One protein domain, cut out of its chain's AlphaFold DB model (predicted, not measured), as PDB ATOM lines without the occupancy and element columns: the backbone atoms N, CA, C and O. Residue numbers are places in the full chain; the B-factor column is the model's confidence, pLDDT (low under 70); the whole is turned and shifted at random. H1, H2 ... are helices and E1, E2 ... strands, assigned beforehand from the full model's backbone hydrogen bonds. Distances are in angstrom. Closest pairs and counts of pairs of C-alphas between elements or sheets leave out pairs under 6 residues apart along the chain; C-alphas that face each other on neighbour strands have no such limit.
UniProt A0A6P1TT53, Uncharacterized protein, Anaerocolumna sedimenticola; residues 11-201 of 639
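AT A GLANCE: This is residues 11 to 201 of the 639 residues of an uncharacterized protein of Anaerocolumna sedimenticola (UniProt A0A6P1TT53). A long ribbon of E1 and E5, with the short strand E4 beside E1, has H1, H6 and H7 packed on one face; the end of the ribbon that holds residues 11 and 199 runs out past these helices. H6 is in the middle, between this sheet and a second group made of the small hairpin E2-E3, H4, H2 and H3, while H5 packs on H1 at a far corner. The printed part has 191 residues, with seven named helices and five named strands in the order E1 H1 E2 E3 H2 H3 H4 H5 H6 E4 H7 E5. The class is mixed, helices and strands; both sheets, E4-E1-E5 and E2-E3, are antiparallel. The whole is compact, with a radius of gyration of the C-alphas of 17.2 A and spans of 48 by 48 by 36 A.

HOW THE PARTS SIT: In the larger sheet, E1, residues 11 to 20, is the inner strand between the edge strands E4, residues 165 to 168, and E5, residues 189 to 199. E1 and E5 are antiparallel at 155 degrees, with N 13 and O 196 at 2.8 A and N 192 and O 17 at 2.8 A, within hydrogen-bond range. E4 and E1 are antiparallel at 113 degrees, with N 167 and O 18 at 2.7 A. The sheet is only just strongly twisted, with C-alphas up to 4.4 A off its best plane. H1, residues 29 to 50, H6, residues 141 to 156, and H7, residues 173 to 181, form two layers with it, helices on one face of a sheet. H7 has a height over the sheet of 9.1 A, is over E5 and runs along the strands, at 5 degrees to E5 on the local plane. E4, H7 and E5 form a split strand-helix-strand unit, two strands running the same way with E1 between them, and its crossover is right-handed. H1 is the hub, touching three helices. It touches H6 with residues 36 to 44 alone, closest at the C-alphas of Ala 40 and Ile 147, 5.3 A, at a steep tilt of 58 degrees, opposite ways. It touches H7 with residues 46 to 50 alone, closest at the C-alphas of Ile 46 and Thr 175, 6.9 A, at a shallow tilt of 27 degrees, opposite ways. It touches H5, residues 127 to 133, with residues 34 to 38 alone, closest at the C-alphas of Ser 38 and Tyr 133, 5.7 A. E2, residues 60 to 62, and E3, residues 68 to 70, form a hairpin, with N 61 and O 69 at 3.0 A, within hydrogen-bond range; the closest C-alphas of E2 and H6, those of Ser 61 and Leu 145, are 7.4 A apart. H4, residues 102 to 110, comes within 5.4 A of E3 at the C-alphas of Ala 102 and Glu 69. H2, residues 74 to 85, only just touches H4, with 3 pairs of C-alphas within 8 A, closest Val 84 and Leu 109, 7.7 A. H2 touches H3, residues 95 to 99, closest at the C-alphas of Asn 78 and Lys 98, 6.7 A. In the seven named helices every O i to N i+4 pair is within hydrogen-bond range.

IN THESE COORDINATES: E1 begins at C-alpha 11, (194.940, 182.284, 117.922), and is 27.1 A long; E5 is 29.8 A long and ends at C-alpha 199, (194.898, 184.086, 124.499). H1 is 31.7 A long, H6 22.1 A and H2 16.8 A. H6 begins at C-alpha 141, (227.022, 185.158, 137.427).

THE WHOLE: The C-alphas farthest apart, Ile 123 and Gly 201, are 56.8 A apart. The printed part has no cut. The link from H4 to H5, residues 111 to 126, is long; in it residues 119 to 120 pair with 123 to 124, antiparallel. The mean pLDDT of the printed part is 90.2; residue 64 and residues 158 to 162 are under 70.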
ATOM      1  N   TYR A  11     194.435 182.373 119.288       94.25
ATOM      2  CA  TYR A  11     194.940 182.284 117.922       94.25
ATOM      3  C   TYR A  11     196.449 182.058 117.901       94.25
ATOM      4  O   TYR A  11     197.137 182.214 118.906       94.25
ATOM      5  N   ASN A  12     196.964 181.673 116.736       91.38
ATOM      6  CA  ASN A  12     198.394 181.492 116.536       91.38
ATOM      7  C   ASN A  12     198.979 182.770 115.930       91.38
ATOM      8  O   ASN A  12     198.545 183.212 114.865       91.38
ATOM      9  N   ARG A  13     199.974 183.354 116.595       92.00
ATOM     10  CA  ARG A  13     200.751 184.491 116.093       92.00
ATOM     11  C   ARG A  13     202.121 184.001 115.647       92.00
ATOM     12  O   ARG A  13     202.774 183.255 116.371       92.00
ATOM     13  N   LEU A  14     202.555 184.436 114.467       89.56
ATOM     14  CA  LEU A  14     203.915 184.188 114.002       89.56
ATOM     15  C   LEU A  14     204.894 184.953 114.896       89.56
ATOM     16  O   LEU A  14     204.780 186.172 115.027       89.56
ATOM     17  N   ALA A  15     205.851 184.241 115.471       91.94
ATOM     18  CA  ALA A  15     206.904 184.793 116.302       91.94
ATOM     19  C   ALA A  15     208.267 184.451 115.709       91.94
ATOM     20  O   ALA A  15     208.481 183.357 115.178       91.94
ATOM     21  N   TYR A  16     209.200 185.393 115.806       94.06
ATOM     22  CA  TYR A  16     210.582 185.145 115.428       94.06
ATOM     23  C   TYR A  16     211.326 184.512 116.593       94.06
ATOM     24  O   TYR A  16     211.127 184.875 117.753       94.06
ATOM     25  N   THR A  17     212.202 183.572 116.273       94.69
ATOM     26  CA  THR A  17     213.077 182.938 117.252       94.69
ATOM     27  C   THR A  17     214.525 183.172 116.870       94.69
ATOM     28  O   THR A  17     214.869 183.239 115.689       94.69
ATOM     29  N   VAL A  18     215.395 183.295 117.868       95.81
ATOM     30  CA  VAL A  18     216.836 183.190 117.633       95.81
ATOM     31  C   VAL A  18     217.193 181.729 117.787       95.81
ATOM     32  O   VAL A  18     216.966 181.130 118.836       95.81
ATOM     33  N   THR A  19     217.759 181.157 116.740       94.44
ATOM     34  CA  THR A  19     218.233 179.779 116.718       94.44
ATOM     35  C   THR A  19     219.752 179.754 116.728       94.44
ATOM     36  O   THR A  19     220.388 180.685 116.240       94.44
ATOM     37  N   LEU A  20     220.341 178.705 117.295       92.81
ATOM     38  CA  LEU A  20     221.787 178.530 117.363       92.81
ATOM     39  C   LEU A  20     222.153 177.069 117.099       92.81
ATOM     40  O   LEU A  20     221.570 176.164 117.685       92.81
ATOM     41  N   LYS A  21     223.148 176.824 116.249       90.12
ATOM     42  CA  LYS A  21     223.722 175.487 116.028       90.12
ATOM     43  C   LYS A  21     225.240 175.525 116.036       90.12
ATOM     44  O   LYS A  21     225.848 176.532 115.680       90.12
ATOM     45  N   ASP A  22     225.857 174.399 116.378       88.62
ATOM     46  CA  ASP A  22     227.299 174.253 116.226       88.62
ATOM     47  C   ASP A  22     227.632 173.996 114.748       88.62
ATOM     48  O   ASP A  22     227.250 172.977 114.174       88.62
ATOM     49  N   THR A  23     228.346 174.928 114.110       82.38
ATOM     50  CA  THR A  23     228.692 174.817 112.681       82.38
ATOM     51  C   THR A  23     229.647 173.661 112.376       82.38
ATOM     52  O   THR A  23     229.678 173.180 111.244       82.38
ATOM     53  N   GLY A  24     230.407 173.199 113.374       76.69
ATOM     54  CA  GLY A  24     231.347 172.084 113.253       76.69
ATOM     55  C   GLY A  24     232.621 172.368 112.443       76.69
ATOM     56  O   GLY A  24     233.503 171.512 112.426       76.69
ATOM     57  N   ASP A  25     232.754 173.539 111.816       77.19
ATOM     58  CA  ASP A  25     233.886 173.898 110.954       77.19
ATOM     59  C   ASP A  25     234.907 174.761 111.712       77.19
ATOM     60  O   ASP A  25     234.899 175.992 111.652       77.19
ATOM     61  N   TYR A  26     235.784 174.110 112.485       86.62
ATOM     62  CA  TYR A  26     236.838 174.795 113.238       86.62
ATOM     63  C   TYR A  26     238.186 174.104 113.076       86.62
ATOM     64  O   TYR A  26     238.299 172.883 113.152       86.62
ATOM     65  N   LYS A  27     239.247 174.909 112.954       89.44
ATOM     66  CA  LYS A  27     240.624 174.408 112.809       89.44
ATOM     67  C   LYS A  27     241.150 173.709 114.066       89.44
ATOM     68  O   LYS A  27     241.984 172.818 113.961       89.44
ATOM     69  N   THR A  28     240.716 174.140 115.251       92.38
ATOM     70  CA  THR A  28     241.143 173.585 116.545       92.38
ATOM     71  C   THR A  28     240.006 173.651 117.566       92.38
ATOM     72  O   THR A  28     239.088 174.465 117.429       92.38
ATOM     73  N   ASN A  29     240.086 172.839 118.626       90.31
ATOM     74  CA  ASN A  29     239.130 172.896 119.737       90.31
ATOM     75  C   ASN A  29     239.145 174.264 120.439       90.31
ATOM     76  O   ASN A  29     238.086 174.821 120.707       90.31
ATOM     77  N   ARG A  30     240.325 174.868 120.631       93.44
ATOM     78  CA  ARG A  30     240.456 176.217 121.201       93.44
ATOM     79  C   ARG A  30     239.671 177.263 120.407       93.44
ATOM     80  O   ARG A  30     238.944 178.056 120.994       93.44
ATOM     81  N   ILE A  31     239.768 177.221 119.072       93.00
ATOM     82  CA  ILE A  31     239.001 178.105 118.179       93.00
ATOM     83  C   ILE A  31     237.503 177.818 118.295       93.00
ATOM     84  O   ILE A  31     236.712 178.757 118.362       93.00
ATOM     85  N   ARG A  32     237.107 176.542 118.365       93.12
ATOM     86  CA  ARG A  32     235.709 176.152 118.578       93.12
ATOM     87  C   ARG A  32     235.143 176.741 119.875       93.12
ATOM     88  O   ARG A  32     234.061 177.318 119.845       93.12
ATOM     89  N   GLN A  33     235.860 176.611 120.992       94.44
ATOM     90  CA  GLN A  33     235.410 177.119 122.294       94.44
ATOM     91  C   GLN A  33     235.317 178.651 122.298       94.44
ATOM     92  O   GLN A  33     234.263 179.185 122.636       94.44
ATOM     93  N   LEU A  34     236.351 179.352 121.812       95.00
ATOM     94  CA  LEU A  34     236.333 180.815 121.656       95.00
ATOM     95  C   LEU A  34     235.155 181.291 120.799       95.00
ATOM     96  O   LEU A  34     234.452 182.225 121.176       95.00
ATOM     97  N   THR A  35     234.909 180.624 119.668       95.06
ATOM     98  CA  THR A  35     233.826 180.994 118.747       95.06
ATOM     99  C   THR A  35     232.462 180.797 119.397       95.06
ATOM    100  O   THR A  35     231.656 181.719 119.426       95.06
ATOM    101  N   LEU A  36     232.193 179.621 119.964       94.81
ATOM    102  CA  LEU A  36     230.873 179.332 120.520       94.81
ATOM    103  C   LEU A  36     230.580 180.141 121.791       94.81
ATOM    104  O   LEU A  36     229.446 180.582 121.973       94.81
ATOM    105  N   ASN A  37     231.587 180.387 122.634       96.44
ATOM    106  CA  ASN A  37     231.443 181.271 123.793       96.44
ATOM    107  C   ASN A  37     231.220 182.726 123.343       96.44
ATOM    108  O   ASN A  37     230.425 183.432 123.957       96.44
ATOM    109  N   SER A  38     231.848 183.158 122.240       96.69
ATOM    110  CA  SER A  38     231.645 184.490 121.647       96.69
ATOM    111  C   SER A  38     230.224 184.678 121.140       96.69
ATOM    112  O   SER A  38     229.564 185.646 121.515       96.69
ATOM    113  N   VAL A  39     229.722 183.729 120.345       96.81
ATOM    114  CA  VAL A  39     228.349 183.782 119.829       96.81
ATOM    115  C   VAL A  39     227.348 183.769 120.977       96.81
ATOM    116  O   VAL A  39     226.473 184.630 121.017       96.81
ATOM    117  N   ALA A  40     227.508 182.863 121.948       96.81
ATOM    118  CA  ALA A  40     226.646 182.819 123.124       96.81
ATOM    119  C   ALA A  40     226.653 184.161 123.876       96.81
ATOM    120  O   ALA A  40     225.590 184.725 124.124       96.81
ATOM    121  N   TYR A  41     227.832 184.723 124.162       97.31
ATOM    122  CA  TYR A  41     227.957 185.992 124.879       97.31
ATOM    123  C   TYR A  41     227.344 187.188 124.123       97.31
ATOM    124  O   TYR A  41     226.659 188.025 124.720       97.31
ATOM    125  N   LYS A  42     227.539 187.269 122.800       97.06
ATOM    126  CA  LYS A  42     226.932 188.317 121.964       97.06
ATOM    127  C   LYS A  42     225.406 188.192 121.927       97.06
ATOM    128  O   LYS A  42     224.719 189.201 122.076       97.06
ATOM    129  N   LEU A  43     224.883 186.969 121.789       96.75
ATOM    130  CA  LEU A  43     223.441 186.710 121.796       96.75
ATOM    131  C   LEU A  43     222.802 187.082 123.138       96.75
ATOM    132  O   LEU A  43     221.848 187.852 123.153       96.75
ATOM    133  N   ILE A  44     223.347 186.629 124.274       96.44
ATOM    134  CA  ILE A  44     222.769 187.000 125.578       96.44
ATOM    135  C   ILE A  44     222.825 188.514 125.818       96.44
ATOM    136  O   ILE A  44     221.921 189.078 126.430       96.44
ATOM    137  N   THR A  45     223.856 189.190 125.300       95.62
ATOM    138  CA  THR A  45     223.990 190.645 125.407       95.62
ATOM    139  C   THR A  45     222.899 191.370 124.622       95.62
ATOM    140  O   THR A  45     222.250 192.253 125.184       95.62
ATOM    141  N   ILE A  46     222.664 191.015 123.350       96.00
ATOM    142  CA  ILE A  46     221.637 191.696 122.546       96.00
ATOM    143  C   ILE A  46     220.227 191.429 123.080       96.00
ATOM    144  O   ILE A  46     219.441 192.370 123.191       96.00
ATOM    145  N   LEU A  47     219.942 190.192 123.502       95.81
ATOM    146  CA  LEU A  47     218.663 189.836 124.120       95.81
ATOM    147  C   LEU A  47     218.432 190.675 125.384       95.81
ATOM    148  O   LEU A  47     217.400 191.325 125.527       95.81
ATOM    149  N   LYS A  48     219.445 190.784 126.255       94.31
ATOM    150  CA  LYS A  48     219.377 191.617 127.466       94.31
ATOM    151  C   LYS A  48     219.153 193.100 127.155       94.31
ATOM    152  O   LYS A  48     218.358 193.744 127.836       94.31
ATOM    153  N   ILE A  49     219.827 193.651 126.141       94.94
ATOM    154  CA  ILE A  49     219.644 195.050 125.707       94.94
ATOM    155  C   ILE A  49     218.202 195.293 125.252       94.94
ATOM    156  O   ILE A  49     217.610 196.316 125.604       94.94
ATOM    157  N   ASN A  50     217.629 194.346 124.510       95.31
ATOM    158  CA  ASN A  50     216.267 194.440 123.996       95.31
ATOM    159  C   ASN A  50     215.196 193.980 125.000       95.31
ATOM    160  O   ASN A  50     214.012 194.091 124.693       95.31
ATOM    161  N   LYS A  51     215.592 193.573 126.217       93.94
ATOM    162  CA  LYS A  51     214.716 193.035 127.276       93.94
ATOM    163  C   LYS A  51     213.952 191.783 126.837       93.94
ATOM    164  O   LYS A  51     212.783 191.615 127.161       93.94
ATOM    165  N   GLU A  52     214.629 190.932 126.085       92.94
ATOM    166  CA  GLU A  52     214.110 189.666 125.584       92.94
ATOM    167  C   GLU A  52     214.626 188.516 126.445       92.94
ATOM    168  O   GLU A  52     215.750 188.551 126.960       92.94
ATOM    169  N   GLU A  53     213.797 187.488 126.606       89.12
ATOM    170  CA  GLU A  53     214.122 186.349 127.453       89.12
ATOM    171  C   GLU A  53     215.043 185.364 126.736       89.12
ATOM    172  O   GLU A  53     214.841 184.997 125.576       89.12
ATOM    173  N   LEU A  54     216.066 184.907 127.452       90.62
ATOM    174  CA  LEU A  54     216.914 183.816 127.008       90.62
ATOM    175  C   LEU A  54     216.212 182.490 127.303       90.62
ATOM    176  O   LEU A  54     215.856 182.219 128.450       90.62
ATOM    177  N   ASN A  55     216.086 181.632 126.297       87.75
ATOM    178  CA  ASN A  55     215.731 180.244 126.529       87.75
ATOM    179  C   ASN A  55     216.937 179.515 127.136       87.75
ATOM    180  O   ASN A  55     218.017 179.483 126.540       87.75
ATOM    181  N   ASN A  56     216.760 178.964 128.335       83.56
ATOM    182  CA  ASN A  56     217.828 178.325 129.086       83.56
ATOM    183  C   ASN A  56     217.314 177.074 129.808       83.56
ATOM    184  O   ASN A  56     216.681 177.171 130.855       83.56
ATOM    185  N   ASP A  57     217.651 175.902 129.268       82.19
ATOM    186  CA  ASP A  57     217.296 174.604 129.860       82.19
ATOM    187  C   ASP A  57     218.278 174.150 130.959       82.19
ATOM    188  O   ASP A  57     218.186 173.029 131.468       82.19
ATOM    189  N   LEU A  58     219.251 174.988 131.334       88.38
ATOM    190  CA  LEU A  58     220.130 174.698 132.459       88.38
ATOM    191  C   LEU A  58     219.315 174.704 133.757       88.38
ATOM    192  O   LEU A  58     218.684 175.694 134.113       88.38
ATOM    193  N   ILE A  59     219.394 173.611 134.516       88.69
ATOM    194  CA  ILE A  59     218.678 173.412 135.789       88.69
ATOM    195  C   ILE A  59     219.356 174.184 136.949       88.69
ATOM    196  O   ILE A  59     219.401 173.751 138.095       88.69
ATOM    197  N   ILE A  60     219.927 175.352 136.653       91.06
ATOM    198  CA  ILE A  60     220.608 176.221 137.614       91.06
ATOM    199  C   ILE A  60     220.150 177.661 137.385       91.06
ATOM    200  O   ILE A  60     220.257 178.179 136.273       91.06
ATOM    201  N   SER A  61     219.690 178.315 138.447       90.06
ATOM    202  CA  SER A  61     219.323 179.733 138.470       90.06
ATOM    203  C   SER A  61     220.107 180.480 139.546       90.06
ATOM    204  O   SER A  61     220.874 179.890 140.310       90.06
ATOM    205  N   LEU A  62     219.932 181.800 139.594       84.94
ATOM    206  CA  LEU A  62     220.348 182.600 140.739       84.94
ATOM    207  C   LEU A  62     219.181 182.746 141.695       84.94
ATOM    208  O   LEU A  62     218.084 183.122 141.285       84.94
ATOM    209  N   ASN A  63     219.447 182.482 142.965       79.00
ATOM    210  CA  ASN A  63     218.500 182.755 144.027       79.00
ATOM    211  C   ASN A  63     218.445 184.261 144.344       79.00
ATOM    212  O   ASN A  63     219.228 185.053 143.811       79.00
ATOM    213  N   ALA A  64     217.561 184.668 145.258       68.81
ATOM    214  CA  ALA A  64     217.440 186.070 145.687       68.81
ATOM    215  C   ALA A  64     218.747 186.648 146.281       68.81
ATOM    216  O   ALA A  64     218.960 187.859 146.302       68.81
ATOM    217  N   ASP A  65     219.659 185.777 146.721       70.12
ATOM    218  CA  ASP A  65     220.986 186.136 147.203       70.12
ATOM    219  C   ASP A  65     222.054 186.112 146.097       70.12
ATOM    220  O   ASP A  65     223.242 186.221 146.390       70.12
ATOM    221  N   GLY A  66     221.713 185.946 144.822       78.50
ATOM    222  CA  GLY A  66     222.704 185.854 143.743       78.50
ATOM    223  C   GLY A  66     223.675 184.673 143.902       78.50
ATOM    224  O   GLY A  66     224.829 184.731 143.463       78.50
ATOM    225  N   ASN A  67     223.256 183.608 144.581       85.44
ATOM    226  CA  ASN A  67     223.970 182.336 144.637       85.44
ATOM    227  C   ASN A  67     223.332 181.351 143.660       85.44
ATOM    228  O   ASN A  67     222.133 181.433 143.400       85.44
ATOM    229  N   TYR A  68     224.132 180.436 143.114       90.94
ATOM    230  CA  TYR A  68     223.595 179.405 142.236       90.94
ATOM    231  C   TYR A  68     222.766 178.411 143.045       90.94
ATOM    232  O   TYR A  68     223.227 177.909 144.071       90.94
ATOM    233  N   GLU A  69     221.571 178.103 142.559       89.12
ATOM    234  CA  GLU A  69     220.697 177.078 143.123       89.12
ATOM    235  C   GLU A  69     220.130 176.185 142.021       89.12
ATOM    236  O   GLU A  69     220.025 176.597 140.863       89.12
ATOM    237  N   PHE A  70     219.786 174.948 142.374       89.06
ATOM    238  CA  PHE A  70     219.075 174.068 141.456       89.06
ATOM    239  C   PHE A  70     217.601 174.459 141.400       89.06
ATOM    240  O   PHE A  70     216.980 174.701 142.430       89.06
ATOM    241  N   THR A  71     217.024 174.456 140.203       82.81
ATOM    242  CA  THR A  71     215.599 174.771 140.005       82.81
ATOM    243  C   THR A  71     214.678 173.563 140.186       82.81
ATOM    244  O   THR A  71     213.455 173.701 140.146       82.81
ATOM    245  N   VAL A  72     215.245 172.365 140.355       81.62
ATOM    246  CA  VAL A  72     214.514 171.105 140.535       81.62
ATOM    247  C   VAL A  72     215.231 170.209 141.546       81.62
ATOM    248  O   VAL A  72     216.433 170.345 141.774       81.62
ATOM    249  N   GLU A  73     214.507 169.225 142.072       82.19
ATOM    250  CA  GLU A  73     215.021 168.245 143.030       82.19
ATOM    251  C   GLU A  73     214.810 166.797 142.546       82.19
ATOM    252  O   GLU A  73     214.230 166.533 141.483       82.19
ATOM    253  N   GLY A  74     215.316 165.834 143.320       82.00
ATOM    254  CA  GLY A  74     215.072 164.405 143.122       82.00
ATOM    255  C   GLY A  74     215.627 163.837 141.810       82.00
ATOM    256  O   GLY A  74     216.758 164.113 141.404       82.00
ATOM    257  N   VAL A  75     214.827 163.002 141.136       82.19
ATOM    258  CA  VAL A  75     215.244 162.254 139.933       82.19
ATOM    259  C   VAL A  75     215.648 163.184 138.785       82.19
ATOM    260  O   VAL A  75     216.633 162.912 138.100       82.19
ATOM    261  N   ARG A  76     214.939 164.307 138.595       81.12
ATOM    262  CA  ARG A  76     215.257 165.285 137.537       81.12
ATOM    263  C   ARG A  76     216.625 165.927 137.761       81.12
ATOM    264  O   ARG A  76     217.389 166.063 136.810       81.12
ATOM    265  N   LEU A  77     216.952 166.252 139.013       88.38
ATOM    266  CA  LEU A  77     218.258 166.804 139.370       88.38
ATOM    267  C   LEU A  77     219.380 165.790 139.119       88.38
ATOM    268  O   LEU A  77     220.415 166.129 138.548       88.38
ATOM    269  N   ASN A  78     219.166 164.528 139.489       89.00
ATOM    270  CA  ASN A  78     220.146 163.476 139.223       89.00
ATOM    271  C   ASN A  78     220.326 163.232 137.721       89.00
ATOM    272  O   ASN A  78     221.452 163.033 137.269       89.00
ATOM    273  N   ARG A  79     219.249 163.295 136.928       88.31
ATOM    274  CA  ARG A  79     219.343 163.186 135.467       88.31
ATOM    275  C   ARG A  79     220.173 164.322 134.873       88.31
ATOM    276  O   ARG A  79     221.093 164.053 134.111       88.31
ATOM    277  N   PHE A  80     219.916 165.556 135.298       91.50
ATOM    278  CA  PHE A  80     220.712 166.716 134.906       91.50
ATOM    279  C   PHE A  80     222.206 166.532 135.213       91.50
ATOM    280  O   PHE A  80     223.053 166.734 134.341       91.50
ATOM    281  N   LYS A  81     222.536 166.093 136.436       93.12
ATOM    282  CA  LYS A  81     223.919 165.801 136.841       93.12
ATOM    283  C   LYS A  81     224.551 164.734 135.945       93.12
ATOM    284  O   LYS A  81     225.670 164.926 135.475       93.12
ATOM    285  N   ALA A  82     223.827 163.652 135.658       90.06
ATOM    286  CA  ALA A  82     224.274 162.606 134.740       90.06
ATOM    287  C   ALA A  82     224.576 163.164 133.341       90.06
ATOM    288  O   ALA A  82     225.658 162.913 132.816       90.06
ATOM    289  N   ASP A  83     223.688 163.986 132.777       88.06
ATOM    290  CA  ASP A  83     223.876 164.588 131.451       88.06
ATOM    291  C   ASP A  83     225.113 165.504 131.406       88.06
ATOM    292  O   ASP A  83     225.927 165.424 130.479       88.06
ATOM    293  N   VAL A  84     225.319 166.329 132.440       91.00
ATOM    294  CA  VAL A  84     226.503 167.196 132.547       91.00
ATOM    295  C   VAL A  84     227.787 166.373 132.670       91.00
ATOM    296  O   VAL A  84     228.734 166.623 131.926       91.00
ATOM    297  N   TYR A  85     227.833 165.357 133.531       91.56
ATOM    298  CA  TYR A  85     229.013 164.494 133.677       91.56
ATOM    299  C   TYR A  85     229.181 163.468 132.539       91.56
ATOM    300  O   TYR A  85     230.174 162.743 132.502       91.56
ATOM    301  N   GLY A  86     228.253 163.417 131.576       87.81
ATOM    302  CA  GLY A  86     228.307 162.503 130.430       87.81
ATOM    303  C   GLY A  86     228.012 161.042 130.783       87.81
ATOM    304  O   GLY A  86     228.545 160.134 130.145       87.81
ATOM    305  N   LYS A  87     227.194 160.807 131.810       88.44
ATOM    306  CA  LYS A  87     226.748 159.484 132.255       88.44
ATOM    307  C   LYS A  87     225.469 159.085 131.525       88.44
ATOM    308  O   LYS A  87     224.553 159.890 131.373       88.44
ATOM    309  N   ALA A  88     225.385 157.827 131.093       85.62
ATOM    310  CA  ALA A  88     224.204 157.332 130.390       85.62
ATOM    311  C   ALA A  88     223.003 157.193 131.337       85.62
ATOM    312  O   ALA A  88     221.875 157.527 130.958       85.62
ATOM    313  N   LYS A  89     223.246 156.731 132.570       85.88
ATOM    314  CA  LYS A  89     222.222 156.531 133.595       85.88
ATOM    315  C   LYS A  89     222.536 157.300 134.873       85.88
ATOM    316  O   LYS A  89     223.687 157.601 135.174       85.88
ATOM    317  N   THR A  90     221.493 157.582 135.648       84.81
ATOM    318  CA  THR A  90     221.607 158.229 136.962       84.81
ATOM    319  C   THR A  90     222.361 157.376 137.976       84.81
ATOM    320  O   THR A  90     223.002 157.914 138.874       84.81
ATOM    321  N   GLU A  91     222.335 156.053 137.813       89.12
ATOM    322  CA  GLU A  91     223.040 155.113 138.687       89.12
ATOM    323  C   GLU A  91     224.562 155.129 138.473       89.12
ATOM    324  O   GLU A  91     225.300 154.745 139.375       89.12
ATOM    325  N   ASP A  92     225.036 155.616 137.318       92.00
ATOM    326  CA  ASP A  92     226.466 155.677 136.972       92.00
ATOM    327  C   ASP A  92     227.186 156.887 137.612       92.00
ATOM    328  O   ASP A  92     228.392 157.086 137.410       92.00
ATOM    329  N   LEU A  93     226.443 157.725 138.345       90.00
ATOM    330  CA  LEU A  93     226.984 158.837 139.120       90.00
ATOM    331  C   LEU A  93     227.684 158.320 140.378       90.00
ATOM    332  O   LEU A  93     227.116 157.565 141.168       90.00
ATOM    333  N   THR A  94     228.902 158.798 140.602       93.38
ATOM    334  CA  THR A  94     229.618 158.618 141.866       93.38
ATOM    335  C   THR A  94     228.937 159.396 142.993       93.38
ATOM    336  O   THR A  94     228.228 160.373 142.753       93.38
ATOM    337  N   GLU A  95     229.192 159.017 144.245       90.00
ATOM    338  CA  GLU A  95     228.628 159.723 145.406       90.00
ATOM    339  C   GLU A  95     229.038 161.205 145.454       90.00
ATOM    340  O   GLU A  95     228.227 162.060 145.804       90.00
ATOM    341  N   ALA A  96     230.255 161.537 145.005       90.75
ATOM    342  CA  ALA A  96     230.702 162.924 144.881       90.75
ATOM    343  C   ALA A  96     229.923 163.695 143.797       90.75
ATOM    344  O   ALA A  96     229.519 164.832 144.027       90.75
ATOM    345  N   GLU A  97     229.661 163.079 142.639       92.06
ATOM    346  CA  GLU A  97     228.866 163.697 141.566       92.06
ATOM    347  C   GLU A  97     227.393 163.869 141.983       92.06
ATOM    348  O   GLU A  97     226.771 164.882 141.661       92.06
ATOM    349  N   LYS A  98     226.829 162.924 142.751       89.12
ATOM    350  CA  LYS A  98     225.480 163.061 143.330       89.12
ATOM    351  C   LYS A  98     225.414 164.193 144.351       89.12
ATOM    352  O   LYS A  98     224.445 164.950 144.339       89.12
ATOM    353  N   ALA A  99     226.437 164.347 145.189       91.19
ATOM    354  CA  ALA A  99     226.511 165.398 146.203       91.19
ATOM    355  C   ALA A  99     226.895 166.785 145.648       91.19
ATOM    356  O   ALA A  99     226.814 167.766 146.384       91.19
ATOM    357  N   ALA A 100     227.280 166.888 144.368       93.88
ATOM    358  CA  ALA A 100     227.707 168.144 143.752       93.88
ATOM    359  C   ALA A 100     226.655 169.254 143.908       93.88
ATOM    360  O   ALA A 100     225.467 169.066 143.600       93.88
ATOM    361  N   THR A 101     227.101 170.418 144.379       93.88
ATOM    362  CA  THR A 101     226.264 171.614 144.527       93.88
ATOM    363  C   THR A 101     226.099 172.336 143.189       93.88
ATOM    364  O   THR A 101     226.843 172.082 142.241       93.88
ATOM    365  N   ALA A 102     225.150 173.271 143.090       93.88
ATOM    366  CA  ALA A 102     224.993 174.086 141.882       93.88
ATOM    367  C   ALA A 102     226.282 174.862 141.537       93.88
ATOM    368  O   ALA A 102     226.651 174.966 140.370       93.88
ATOM    369  N   GLU A 103     227.022 175.321 142.549       95.19
ATOM    370  CA  GLU A 103     228.316 175.990 142.378       95.19
ATOM    371  C   GLU A 103     229.385 175.046 141.796       95.19
ATOM    372  O   GLU A 103     230.146 175.440 140.911       95.19
ATOM    373  N   ASP A 104     229.422 173.784 142.238       95.56
ATOM    374  CA  ASP A 104     230.350 172.778 141.700       95.56
ATOM    375  C   ASP A 104     230.031 172.446 140.239       95.56
ATOM    376  O   ASP A 104     230.940 172.315 139.414       95.56
ATOM    377  N   MET A 105     228.741 172.371 139.901       95.38
ATOM    378  CA  MET A 105     228.284 172.138 138.529       95.38
ATOM    379  C   MET A 105     228.691 173.283 137.600       95.38
ATOM    380  O   MET A 105     229.200 173.025 136.510       95.38
ATOM    381  N   ILE A 106     228.530 174.540 138.031       96.38
ATOM    382  CA  ILE A 106     228.974 175.700 137.246       96.38
ATOM    383  C   ILE A 106     230.485 175.652 137.026       96.38
ATOM    384  O   ILE A 106     230.922 175.709 135.879       96.38
ATOM    385  N   LYS A 107     231.283 175.432 138.079       95.31
ATOM    386  CA  LYS A 107     232.744 175.308 137.947       95.31
ATOM    387  C   LYS A 107     233.148 174.199 136.973       95.31
ATOM    388  O   LYS A 107     234.067 174.380 136.176       95.31
ATOM    389  N   TYR A 108     232.461 173.057 137.012       95.06
ATOM    390  CA  TYR A 108     232.709 171.963 136.075       95.06
ATOM    391  C   TYR A 108     232.399 172.370 134.626       95.06
ATOM    392  O   TYR A 108     233.217 172.127 133.737       95.06
ATOM    393  N   LEU A 109     231.265 173.033 134.388       95.38
ATOM    394  CA  LEU A 109     230.867 173.516 133.063       95.38
ATOM    395  C   LEU A 109     231.822 174.592 132.511       95.38
ATOM    396  O   LEU A 109     232.151 174.553 131.325       95.38
ATOM    397  N   GLU A 110     232.299 175.511 133.358       95.19
ATOM    398  CA  GLU A 110     233.285 176.544 132.998       95.19
ATOM    399  C   GLU A 110     234.664 175.958 132.659       95.19
ATOM    400  O   GLU A 110     235.411 176.543 131.868       95.19
ATOM    401  N   SER A 111     235.009 174.813 133.252       93.19
ATOM    402  CA  SER A 111     236.322 174.184 133.099       93.19
ATOM    403  C   SER A 111     236.574 173.618 131.696       93.19
ATOM    404  O   SER A 111     235.680 173.492 130.852       93.19
ATOM    405  N   ASP A 112     237.821 173.215 131.452       87.81
ATOM    406  CA  ASP A 112     238.226 172.547 130.215       87.81
ATOM    407  C   ASP A 112     237.675 171.122 130.064       87.81
ATOM    408  O   ASP A 112     237.756 170.554 128.975       87.81
ATOM    409  N   ASN A 113     237.012 170.588 131.097       86.81
ATOM    410  CA  ASN A 113     236.230 169.360 130.992       86.81
ATOM    411  C   ASN A 113     234.984 169.528 130.102       86.81
ATOM    412  O   ASN A 113     234.478 168.531 129.581       86.81
ATOM    413  N   LYS A 114     234.478 170.762 129.916       91.12
ATOM    414  CA  LYS A 114     233.281 171.032 129.101       91.12
ATOM    415  C   LYS A 114     233.398 172.230 128.166       91.12
ATOM    416  O   LYS A 114     233.599 172.034 126.962       91.12
ATOM    417  N   PHE A 115     233.176 173.449 128.665       94.44
ATOM    418  CA  PHE A 115     232.972 174.621 127.804       94.44
ATOM    419  C   PHE A 115     234.138 175.606 127.799       94.44
ATOM    420  O   PHE A 115     234.094 176.563 127.026       94.44
ATOM    421  N   SER A 116     235.196 175.346 128.579       95.00
ATOM    422  CA  SER A 116     236.458 176.092 128.515       95.00
ATOM    423  C   SER A 116     236.237 177.608 128.558       95.00
ATOM    424  O   SER A 116     236.751 178.331 127.712       95.00
ATOM    425  N   LEU A 117     235.428 178.112 129.494       94.62
ATOM    426  CA  LEU A 117     234.978 179.510 129.471       94.62
ATOM    427  C   LEU A 117     236.148 180.508 129.569       94.62
ATOM    428  O   LEU A 117     236.103 181.569 128.949       94.62
ATOM    429  N   TYR A 118     237.212 180.135 130.288       93.19
ATOM    430  CA  TYR A 118     238.381 180.990 130.539       93.19
ATOM    431  C   TYR A 118     239.689 180.482 129.906       93.19
ATOM    432  O   TYR A 118     240.701 181.186 129.929       93.19
ATOM    433  N   GLY A 119     239.702 179.274 129.335       89.56
ATOM    434  CA  GLY A 119     240.906 178.662 128.774       89.56
ATOM    435  C   GLY A 119     240.795 177.151 128.575       89.56
ATOM    436  O   GLY A 119     239.811 176.521 128.958       89.56
ATOM    437  N   GLU A 120     241.826 176.557 127.975       87.38
ATOM    438  CA  GLU A 120     241.903 175.117 127.676       87.38
ATOM    439  C   GLU A 120     243.260 174.563 128.139       87.38
ATOM    440  O   GLU A 120     244.284 175.210 127.913       87.38
ATOM    441  N   LYS A 121     243.284 173.366 128.755       83.88
ATOM    442  CA  LYS A 121     244.511 172.667 129.191       83.88
ATOM    443  C   LYS A 121     245.410 173.535 130.078       83.88
ATOM    444  O   LYS A 121     246.616 173.617 129.858       83.88
ATOM    445  N   ALA A 122     244.801 174.214 131.049       81.31
ATOM    446  CA  ALA A 122     245.451 175.176 131.946       81.31
ATOM    447  C   ALA A 122     246.106 176.401 131.262       81.31
ATOM    448  O   ALA A 122     246.856 177.132 131.905       81.31
ATOM    449  N   ILE A 123     245.814 176.662 129.980       88.69
ATOM    450  CA  ILE A 123     246.252 177.867 129.266       88.69
ATOM    451  C   ILE A 123     245.055 178.807 129.095       88.69
ATOM    452  O   ILE A 123     244.170 178.557 128.264       88.69
ATOM    453  N   GLU A 124     245.056 179.905 129.856       92.81
ATOM    454  CA  GLU A 124     244.059 180.980 129.766       92.81
ATOM    455  C   GLU A 124     243.998 181.602 128.362       92.81
ATOM    456  O   GLU A 124     244.962 181.552 127.589       92.81
ATOM    457  N   TYR A 125     242.856 182.194 128.017       94.06
ATOM    458  CA  TYR A 125     242.728 183.001 126.803       94.06
ATOM    459  C   TYR A 125     243.559 184.284 126.890       94.06
ATOM    460  O   TYR A 125     243.538 184.995 127.896       94.06
ATOM    461  N   THR A 126     244.303 184.592 125.827       95.44
ATOM    462  CA  THR A 126     245.120 185.809 125.768       95.44
ATOM    463  C   THR A 126     244.238 187.040 125.564       95.44
ATOM    464  O   THR A 126     243.118 186.948 125.063       95.44
ATOM    465  N   GLN A 127     244.744 188.231 125.894       94.62
ATOM    466  CA  GLN A 127     243.997 189.474 125.659       94.62
ATOM    467  C   GLN A 127     243.700 189.724 124.173       94.62
ATOM    468  O   GLN A 127     242.654 190.278 123.835       94.62
ATOM    469  N   GLU A 128     244.589 189.287 123.280       95.38
ATOM    470  CA  GLU A 128     244.376 189.357 121.832       95.38
ATOM    471  C   GLU A 128     243.240 188.432 121.384       95.38
ATOM    472  O   GLU A 128     242.391 188.842 120.593       95.38
ATOM    473  N   GLU A 129     243.183 187.205 121.918       94.88
ATOM    474  CA  GLU A 129     242.076 186.274 121.675       94.88
ATOM    475  C   GLU A 129     240.761 186.857 122.205       94.88
ATOM    476  O   GLU A 129     239.791 186.959 121.457       94.88
ATOM    477  N   LEU A 130     240.732 187.312 123.461       94.75
ATOM    478  CA  LEU A 130     239.535 187.898 124.068       94.75
ATOM    479  C   LEU A 130     239.023 189.099 123.262       94.75
ATOM    480  O   LEU A 130     237.839 189.157 122.938       94.75
ATOM    481  N   SER A 131     239.916 190.002 122.849       94.38
ATOM    482  CA  SER A 131     239.560 191.171 122.036       94.38
ATOM    483  C   SER A 131     239.037 190.774 120.655       94.38
ATOM    484  O   SER A 131     238.021 191.297 120.205       94.38
ATOM    485  N   ARG A 132     239.690 189.813 119.988       94.06
ATOM    486  CA  ARG A 132     239.286 189.330 118.659       94.06
ATOM    487  C   ARG A 132     237.897 188.692 118.660       94.06
ATOM    488  O   ARG A 132     237.174 188.826 117.678       94.06
ATOM    489  N   TYR A 133     237.545 187.987 119.730       94.25
ATOM    490  CA  TYR A 133     236.261 187.300 119.865       94.25
ATOM    491  C   TYR A 133     235.227 188.105 120.673       94.25
ATOM    492  O   TYR A 133     234.110 187.633 120.867       94.25
ATOM    493  N   GLY A 134     235.548 189.319 121.130       93.81
ATOM    494  CA  GLY A 134     234.632 190.145 121.927       93.81
ATOM    495  C   GLY A 134     234.249 189.520 123.275       93.81
ATOM    496  O   GLY A 134     233.120 189.684 123.732       93.81
ATOM    497  N   LEU A 135     235.167 188.769 123.883       94.62
ATOM    498  CA  LEU A 135     234.989 188.068 125.155       94.62
ATOM    499  C   LEU A 135     235.583 188.872 126.317       94.62
ATOM    500  O   LEU A 135     236.512 189.662 126.146       94.62
ATOM    501  N   LYS A 136     235.069 188.640 127.526       93.62
ATOM    502  CA  LYS A 136     235.586 189.226 128.769       93.62
ATOM    503  C   LYS A 136     236.501 188.242 129.495       93.62
ATOM    504  O   LYS A 136     236.358 187.030 129.365       93.62
ATOM    505  N   LYS A 137     237.399 188.781 130.328       91.69
ATOM    506  CA  LYS A 137     238.221 187.967 131.238       91.69
ATOM    507  C   LYS A 137     237.396 187.353 132.378       91.69
ATOM    508  O   LYS A 137     237.680 186.239 132.796       91.69
ATOM    509  N   HIS A 138     236.379 188.073 132.855       92.94
ATOM    510  CA  HIS A 138     235.448 187.625 133.891       92.94
ATOM    511  C   HIS A 138     234.026 188.057 133.530       92.94
ATOM    512  O   HIS A 138     233.832 189.156 133.001       92.94
ATOM    513  N   TYR A 139     233.059 187.200 133.836       95.06
ATOM    514  CA  TYR A 139     231.636 187.419 133.596       95.06
ATOM    515  C   TYR A 139     230.900 187.603 134.924       95.06
ATOM    516  O   TYR A 139     231.358 187.120 135.963       95.06
ATOM    517  N   SER A 140     229.767 188.309 134.904       94.75
ATOM    518  CA  SER A 140     228.834 188.246 136.033       94.75
ATOM    519  C   SER A 140     228.220 186.846 136.129       94.75
ATOM    520  O   SER A 140     228.229 186.096 135.151       94.75
ATOM    521  N   LYS A 141     227.652 186.477 137.280       93.81
ATOM    522  CA  LYS A 141     227.022 185.158 137.427       93.81
ATOM    523  C   LYS A 141     225.860 184.951 136.447       93.81
ATOM    524  O   LYS A 141     225.680 183.858 135.917       93.81
ATOM    525  N   GLU A 142     225.105 186.009 136.162       91.38
ATOM    526  CA  GLU A 142     224.026 186.014 135.170       91.38
ATOM    527  C   GLU A 142     224.577 185.783 133.755       91.38
ATOM    528  O   GLU A 142     224.025 184.991 132.993       91.38
ATOM    529  N   GLU A 143     225.677 186.459 133.402       94.88
ATOM    530  CA  GLU A 143     226.351 186.278 132.112       94.88
ATOM    531  C   GLU A 143     226.900 184.850 131.974       94.88
ATOM    532  O   GLU A 143     226.703 184.222 130.933       94.88
ATOM    533  N   THR A 144     227.517 184.309 133.031       95.88
ATOM    534  CA  THR A 144     227.974 182.916 133.085       95.88
ATOM    535  C   THR A 144     226.814 181.950 132.846       95.88
ATOM    536  O   THR A 144     226.917 181.107 131.958       95.88
ATOM    537  N   LEU A 145     225.689 182.082 133.558       94.50
ATOM    538  CA  LEU A 145     224.524 181.210 133.345       94.50
ATOM    539  C   LEU A 145     223.981 181.295 131.923       94.50
ATOM    540  O   LEU A 145     223.656 180.265 131.341       94.50
ATOM    541  N   GLY A 146     223.910 182.500 131.357       94.75
ATOM    542  CA  GLY A 146     223.430 182.686 129.994       94.75
ATOM    543  C   GLY A 146     224.321 181.994 128.961       94.75
ATOM    544  O   GLY A 146     223.824 181.285 128.084       94.75
ATOM    545  N   ILE A 147     225.646 182.140 129.089       96.50
ATOM    546  CA  ILE A 147     226.599 181.457 128.208       96.50
ATOM    547  C   ILE A 147     226.480 179.945 128.399       96.50
ATOM    548  O   ILE A 147     226.227 179.224 127.435       96.50
ATOM    549  N   LEU A 148     226.637 179.450 129.629       96.06
ATOM    550  CA  LEU A 148     226.647 178.014 129.908       96.06
ATOM    551  C   LEU A 148     225.314 177.346 129.560       96.06
ATOM    552  O   LEU A 148     225.332 176.202 129.122       96.06
ATOM    553  N   GLY A 149     224.192 178.056 129.679       94.06
ATOM    554  CA  GLY A 149     222.870 177.593 129.264       94.06
ATOM    555  C   GLY A 149     222.793 177.261 127.780       94.06
ATOM    556  O   GLY A 149     222.511 176.121 127.404       94.06
ATOM    557  N   LEU A 150     223.168 178.217 126.922       94.62
ATOM    558  CA  LEU A 150     223.226 177.989 125.476       94.62
ATOM    559  C   LEU A 150     224.234 176.890 125.111       94.62
ATOM    560  O   LEU A 150     223.971 176.057 124.240       94.62
ATOM    561  N   ARG A 151     225.392 176.855 125.781       94.38
ATOM    562  CA  ARG A 151     226.419 175.823 125.553       94.38
ATOM    563  C   ARG A 151     225.937 174.435 125.994       94.38
ATOM    564  O   ARG A 151     226.210 173.462 125.291       94.38
ATOM    565  N   TYR A 152     225.194 174.345 127.095       92.75
ATOM    566  CA  TYR A 152     224.588 173.115 127.601       92.75
ATOM    567  C   TYR A 152     223.542 172.577 126.632       92.75
ATOM    568  O   TYR A 152     223.673 171.437 126.192       92.75
ATOM    569  N   MET A 153     222.598 173.411 126.197       90.00
ATOM    570  CA  MET A 153     221.591 173.032 125.200       90.00
ATOM    571  C   MET A 153     222.236 172.540 123.894       90.00
ATOM    572  O   MET A 153     221.876 171.483 123.381       90.00
ATOM    573  N   LEU A 154     223.263 173.240 123.389       89.62
ATOM    574  CA  LEU A 154     224.035 172.774 122.228       89.62
ATOM    575  C   LEU A 154     224.699 171.410 122.473       89.62
ATOM    576  O   LEU A 154     224.815 170.605 121.550       89.62
ATOM    577  N   SER A 155     225.153 171.148 123.702       88.12
ATOM    578  CA  SER A 155     225.809 169.890 124.060       88.12
ATOM    579  C   SER A 155     224.844 168.702 124.120       88.12
ATOM    580  O   SER A 155     225.258 167.584 123.803       88.12
ATOM    581  N   LEU A 156     223.563 168.925 124.424       81.69
ATOM    582  CA  LEU A 156     222.539 167.873 124.395       81.69
ATOM    583  C   LEU A 156     222.298 167.359 122.967       81.69
ATOM    584  O   LEU A 156     222.116 166.161 122.757       81.69
ATOM    585  N   ASN A 157     222.444 168.229 121.964       73.56
ATOM    586  CA  ASN A 157     222.261 167.888 120.550       73.56
ATOM    587  C   ASN A 157     223.547 167.379 119.865       73.56
ATOM    588  O   ASN A 157     223.632 167.350 118.637       73.56
ATOM    589  N   THR A 158     224.565 166.938 120.617       64.44
ATOM    590  CA  THR A 158     225.877 166.552 120.051       64.44
ATOM    591  C   THR A 158     225.805 165.380 119.054       64.44
ATOM    592  O   THR A 158     226.656 165.289 118.170       64.44
ATOM    593  N   PHE A 159     224.798 164.504 119.144       56.72
ATOM    594  CA  PHE A 159     224.581 163.410 118.179       56.72
ATOM    595  C   PHE A 159     223.827 163.850 116.911       56.72
ATOM    596  O   PHE A 159     223.870 163.155 115.900       56.72
ATOM    597  N   GLN A 160     223.197 165.027 116.937       61.97
ATOM    598  CA  GLN A 160     222.487 165.647 115.818       61.97
ATOM    599  C   GLN A 160     222.934 167.113 115.677       61.97
ATOM    600  O   GLN A 160     222.112 168.022 115.667       61.97
ATOM    601  N   LYS A 161     224.254 167.351 115.568       57.44
ATOM    602  CA  LYS A 161     224.904 168.688 115.646       57.44
ATOM    603  C   LYS A 161     224.318 169.772 114.726       57.44
ATOM    604  O   LYS A 161     224.602 170.950 114.913       57.44
ATOM    605  N   TYR A 162     223.534 169.381 113.724       60.78
ATOM    606  CA  TYR A 162     222.905 170.268 112.748       60.78
ATOM    607  C   TYR A 162     221.505 170.742 113.141       60.78
ATOM    608  O   TYR A 162     221.009 171.669 112.499       60.78
ATOM    609  N   LEU A 163     220.878 170.136 114.154       70.88
ATOM    610  CA  LEU A 163     219.609 170.617 114.686       70.88
ATOM    611  C   LEU A 163     219.869 171.852 115.549       70.88
ATOM    612  O   LEU A 163     220.580 171.757 116.557       70.88
ATOM    613  N   PRO A 164     219.336 173.016 115.151       84.81
ATOM    614  CA  PRO A 164     219.473 174.211 115.952       84.81
ATOM    615  C   PRO A 164     218.720 174.062 117.270       84.81
ATOM    616  O   PRO A 164     217.643 173.473 117.328       84.81
ATOM    617  N   ILE A 165     219.280 174.652 118.318       89.94
ATOM    618  CA  ILE A 165     218.540 174.970 119.532       89.94
ATOM    619  C   ILE A 165     217.840 176.319 119.347       89.94
ATOM    620  O   ILE A 165     218.350 177.195 118.645       89.94
ATOM    621  N   THR A 166     216.706 176.514 120.010       91.25
ATOM    622  CA  THR A 166     216.069 177.831 120.111       91.25
ATOM    623  C   THR A 166     216.671 178.561 121.308       91.25
ATOM    624  O   THR A 166     216.441 178.164 122.443       91.25
ATOM    625  N   ALA A 167     217.461 179.603 121.055       93.00
ATOM    626  CA  ALA A 167     218.115 180.433 122.067       93.00
ATOM    627  C   ALA A 167     217.167 181.474 122.680       93.00
ATOM    628  O   ALA A 167     217.350 181.864 123.823       93.00
ATOM    629  N   SER A 168     216.166 181.944 121.939       92.81
ATOM    630  CA  SER A 168     215.140 182.864 122.444       92.81
ATOM    631  C   SER A 168     213.896 182.796 121.564       92.81
ATOM    632  O   SER A 168     214.000 182.517 120.363       92.81
ATOM    633  N   LYS A 169     212.727 183.034 122.163       90.50
ATOM    634  CA  LYS A 169     211.421 183.047 121.498       90.50
ATOM    635  C   LYS A 169     210.819 184.449 121.539       90.50
ATOM    636  O   LYS A 169     211.100 185.210 122.455       90.50
ATOM    637  N   ASP A 170     209.974 184.751 120.556       91.81
ATOM    638  CA  ASP A 170     209.267 186.035 120.424       91.81
ATOM    639  C   ASP A 170     210.179 187.270 120.390       91.81
ATOM    640  O   ASP A 170     209.896 188.299 121.003       91.81
ATOM    641  N   VAL A 171     211.299 187.176 119.669       94.56
ATOM    642  CA  VAL A 171     212.259 188.283 119.606       94.56
ATOM    643  C   VAL A 171     211.754 189.439 118.744       94.56
ATOM    644  O   VAL A 171     211.068 189.254 117.733       94.56
ATOM    645  N   SER A 172     212.141 190.656 119.121       95.75
ATOM    646  CA  SER A 172     211.799 191.876 118.404       95.75
ATOM    647  C   SER A 172     212.490 191.958 117.045       95.75
ATOM    648  O   SER A 172     213.542 191.362 116.790       95.75
ATOM    649  N   GLU A 173     211.941 192.804 116.175       95.00
ATOM    650  CA  GLU A 173     212.538 193.102 114.874       95.00
ATOM    651  C   GLU A 173     213.978 193.635 115.000       95.00
ATOM    652  O   GLU A 173     214.820 193.340 114.156       95.00
ATOM    653  N   LYS A 174     214.306 194.338 116.095       96.50
ATOM    654  CA  LYS A 174     215.672 194.820 116.355       96.50
ATOM    655  C   LYS A 174     216.660 193.668 116.510       96.50
ATOM    656  O   LYS A 174     217.748 193.724 115.940       96.50
ATOM    657  N   THR A 175     216.285 192.619 117.241       97.00
ATOM    658  CA  THR A 175     217.110 191.413 117.386       97.00
ATOM    659  C   THR A 175     217.201 190.649 116.071       97.00
ATOM    660  O   THR A 175     218.292 190.223 115.694       97.00
ATOM    661  N   VAL A 176     216.096 190.543 115.323       96.56
ATOM    662  CA  VAL A 176     216.091 189.929 113.983       96.56
ATOM    663  C   VAL A 176     217.094 190.615 113.054       96.56
ATOM    664  O   VAL A 176     217.898 189.935 112.415       96.56
ATOM    665  N   VAL A 177     217.071 191.949 112.990       96.38
ATOM    666  CA  VAL A 177     218.002 192.741 112.172       96.38
ATOM    667  C   VAL A 177     219.436 192.550 112.658       96.38
ATOM    668  O   VAL A 177     220.302 192.220 111.852       96.38
ATOM    669  N   TYR A 178     219.681 192.656 113.969       97.00
ATOM    670  CA  TYR A 178     221.018 192.481 114.540       97.00
ATOM    671  C   TYR A 178     221.634 191.125 114.177       97.00
ATOM    672  O   TYR A 178     222.765 191.077 113.694       97.00
ATOM    673  N   VAL A 179     220.896 190.026 114.371       96.31
ATOM    674  CA  VAL A 179     221.395 188.674 114.072       96.31
ATOM    675  C   VAL A 179     221.692 188.521 112.580       96.31
ATOM    676  O   VAL A 179     222.730 187.968 112.220       96.31
ATOM    677  N   LYS A 180     220.825 189.049 111.706       94.38
ATOM    678  CA  LYS A 180     221.007 188.965 110.251       94.38
ATOM    679  C   LYS A 180     222.186 189.794 109.743       94.38
ATOM    680  O   LYS A 180     222.941 189.306 108.910       94.38
ATOM    681  N   GLU A 181     222.370 191.017 110.236       96.19
ATOM    682  CA  GLU A 181     223.483 191.888 109.823       96.19
ATOM    683  C   GLU A 181     224.839 191.391 110.339       96.19
ATOM    684  O   GLU A 181     225.860 191.556 109.672       96.19
ATOM    685  N   ASN A 182     224.848 190.728 111.498       95.19
ATOM    686  CA  ASN A 182     226.058 190.206 112.131       95.19
ATOM    687  C   ASN A 182     226.268 188.707 111.865       95.19
ATOM    688  O   ASN A 182     227.032 188.062 112.582       95.19
ATOM    689  N   SER A 183     225.645 188.133 110.828       91.00
ATOM    690  CA  SER A 183     225.711 186.689 110.541       91.00
ATOM    691  C   SER A 183     227.145 186.160 110.392       91.00
ATOM    692  O   SER A 183     227.437 185.025 110.762       91.00
ATOM    693  N   SER A 184     228.063 186.989 109.878       89.38
ATOM    694  CA  SER A 184     229.493 186.660 109.746       89.38
ATOM    695  C   SER A 184     230.210 186.547 111.096       89.38
ATOM    696  O   SER A 184     231.168 185.789 111.226       89.38
ATOM    697  N   GLU A 185     229.758 187.299 112.099       89.81
ATOM    698  CA  GLU A 185     230.307 187.302 113.458       89.81
ATOM    699  C   GLU A 185     229.547 186.391 114.428       89.81
ATOM    700  O   GLU A 185     230.023 186.146 115.539       89.81
ATOM    701  N   LEU A 186     228.381 185.897 114.012       93.81
ATOM    702  CA  LEU A 186     227.515 184.994 114.759       93.81
ATOM    703  C   LEU A 186     227.377 183.644 114.033       93.81
ATOM    704  O   LEU A 186     226.261 183.230 113.712       93.81
ATOM    705  N   PRO A 187     228.487 182.937 113.736       91.19
ATOM    706  CA  PRO A 187     228.418 181.675 113.013       91.19
ATOM    707  C   PRO A 187     227.521 180.674 113.746       91.19
ATOM    708  O   PRO A 187     227.743 180.345 114.910       91.19
ATOM    709  N   GLY A 188     226.511 180.176 113.034       89.25
ATOM    710  CA  GLY A 188     225.544 179.213 113.555       89.25
ATOM    711  C   GLY A 188     224.296 179.831 114.186       89.25
ATOM    712  O   GLY A 188     223.349 179.081 114.411       89.25
ATOM    713  N   ALA A 189     224.264 181.145 114.431       94.12
ATOM    714  CA  ALA A 189     223.043 181.841 114.817       94.12
ATOM    715  C   ALA A 189     222.202 182.181 113.577       94.12
ATOM    716  O   ALA A 189     222.745 182.600 112.555       94.12
ATOM    717  N   ASP A 190     220.888 182.007 113.663       94.94
ATOM    718  CA  ASP A 190     219.953 182.336 112.583       94.94
ATOM    719  C   ASP A 190     218.577 182.695 113.153       94.94
ATOM    720  O   ASP A 190     218.296 182.450 114.328       94.94
ATOM    721  N   ILE A 191     217.703 183.252 112.321       94.50
ATOM    722  CA  ILE A 191     216.331 183.586 112.696       94.50
ATOM    723  C   ILE A 191     215.380 182.484 112.242       94.50
ATOM    724  O   ILE A 191     215.187 182.252 111.049       94.50
ATOM    725  N   GLY A 192     214.762 181.833 113.223       91.00
ATOM    726  CA  GLY A 192     213.665 180.902 113.027       91.00
ATOM    727  C   GLY A 192     212.304 181.591 113.090       91.00
ATOM    728  O   GLY A 192     212.174 182.779 113.401       91.00
ATOM    729  N   GLN A 193     211.275 180.813 112.779       88.06
ATOM    730  CA  GLN A 193     209.880 181.205 112.902       88.06
ATOM    731  C   GLN A 193     209.126 180.088 113.616       88.06
ATOM    732  O   GLN A 193     209.202 178.930 113.209       88.06
ATOM    733  N   GLU A 194     208.393 180.446 114.664       87.94
ATOM    734  CA  GLU A 194     207.505 179.547 115.399       87.94
ATOM    735  C   GLU A 194     206.121 180.194 115.530       87.94
ATOM    736  O   GLU A 194     205.955 181.405 115.365       87.94
ATOM    737  N   TRP A 195     205.108 179.380 115.816       87.25
ATOM    738  CA  TRP A 195     203.763 179.860 116.115       87.25
ATOM    739  C   TRP A 195     203.560 179.874 117.623       87.25
ATOM    740  O   TRP A 195     203.690 178.838 118.270       87.25
ATOM    741  N   LEU A 196     203.217 181.037 118.172       90.75
ATOM    742  CA  LEU A 196     202.828 181.166 119.572       90.75
ATOM    743  C   LEU A 196     201.315 181.182 119.685       90.75
ATOM    744  O   LEU A 196     200.639 181.917 118.962       90.75
ATOM    745  N   ARG A 197     200.797 180.397 120.624       93.81
ATOM    746  CA  ARG A 197     199.396 180.422 121.011       93.81
ATOM    747  C   ARG A 197     199.152 181.623 121.920       93.81
ATOM    748  O   ARG A 197     199.751 181.707 122.989       93.81
ATOM    749  N   ILE A 198     198.309 182.545 121.471       95.56
ATOM    750  CA  ILE A 198     197.936 183.774 122.178       95.56
ATOM    751  C   ILE A 198     196.490 183.654 122.643       95.56
ATOM    752  O   ILE A 198     195.645 183.211 121.864       95.56
ATOM    753  N   TYR A 199     196.222 184.064 123.880       96.62
ATOM    754  CA  TYR A 199     194.898 184.086 124.499       96.62
ATOM    755  C   TYR A 199     194.490 185.525 124.796       96.62
ATOM    756  O   TYR A 199     195.143 186.210 125.586       96.62
ATOM    757  N   ASP A 200     193.385 185.954 124.196       93.69
ATOM    758  CA  ASP A 200     192.778 187.256 124.442       93.69
ATOM    759  C   ASP A 200     191.721 187.170 125.553       93.69
ATOM    760  O   ASP A 200     191.109 186.130 125.794       93.69
ATOM    761  N   GLY A 201     191.487 188.298 126.230       80.31
ATOM    762  CA  GLY A 201     190.475 188.425 127.287       80.31
ATOM    763  C   GLY A 201     190.996 188.249 128.721       80.31
ATOM    764  O   GLY A 201     190.264 188.549 129.668       80.31
TER     765      GLY A 201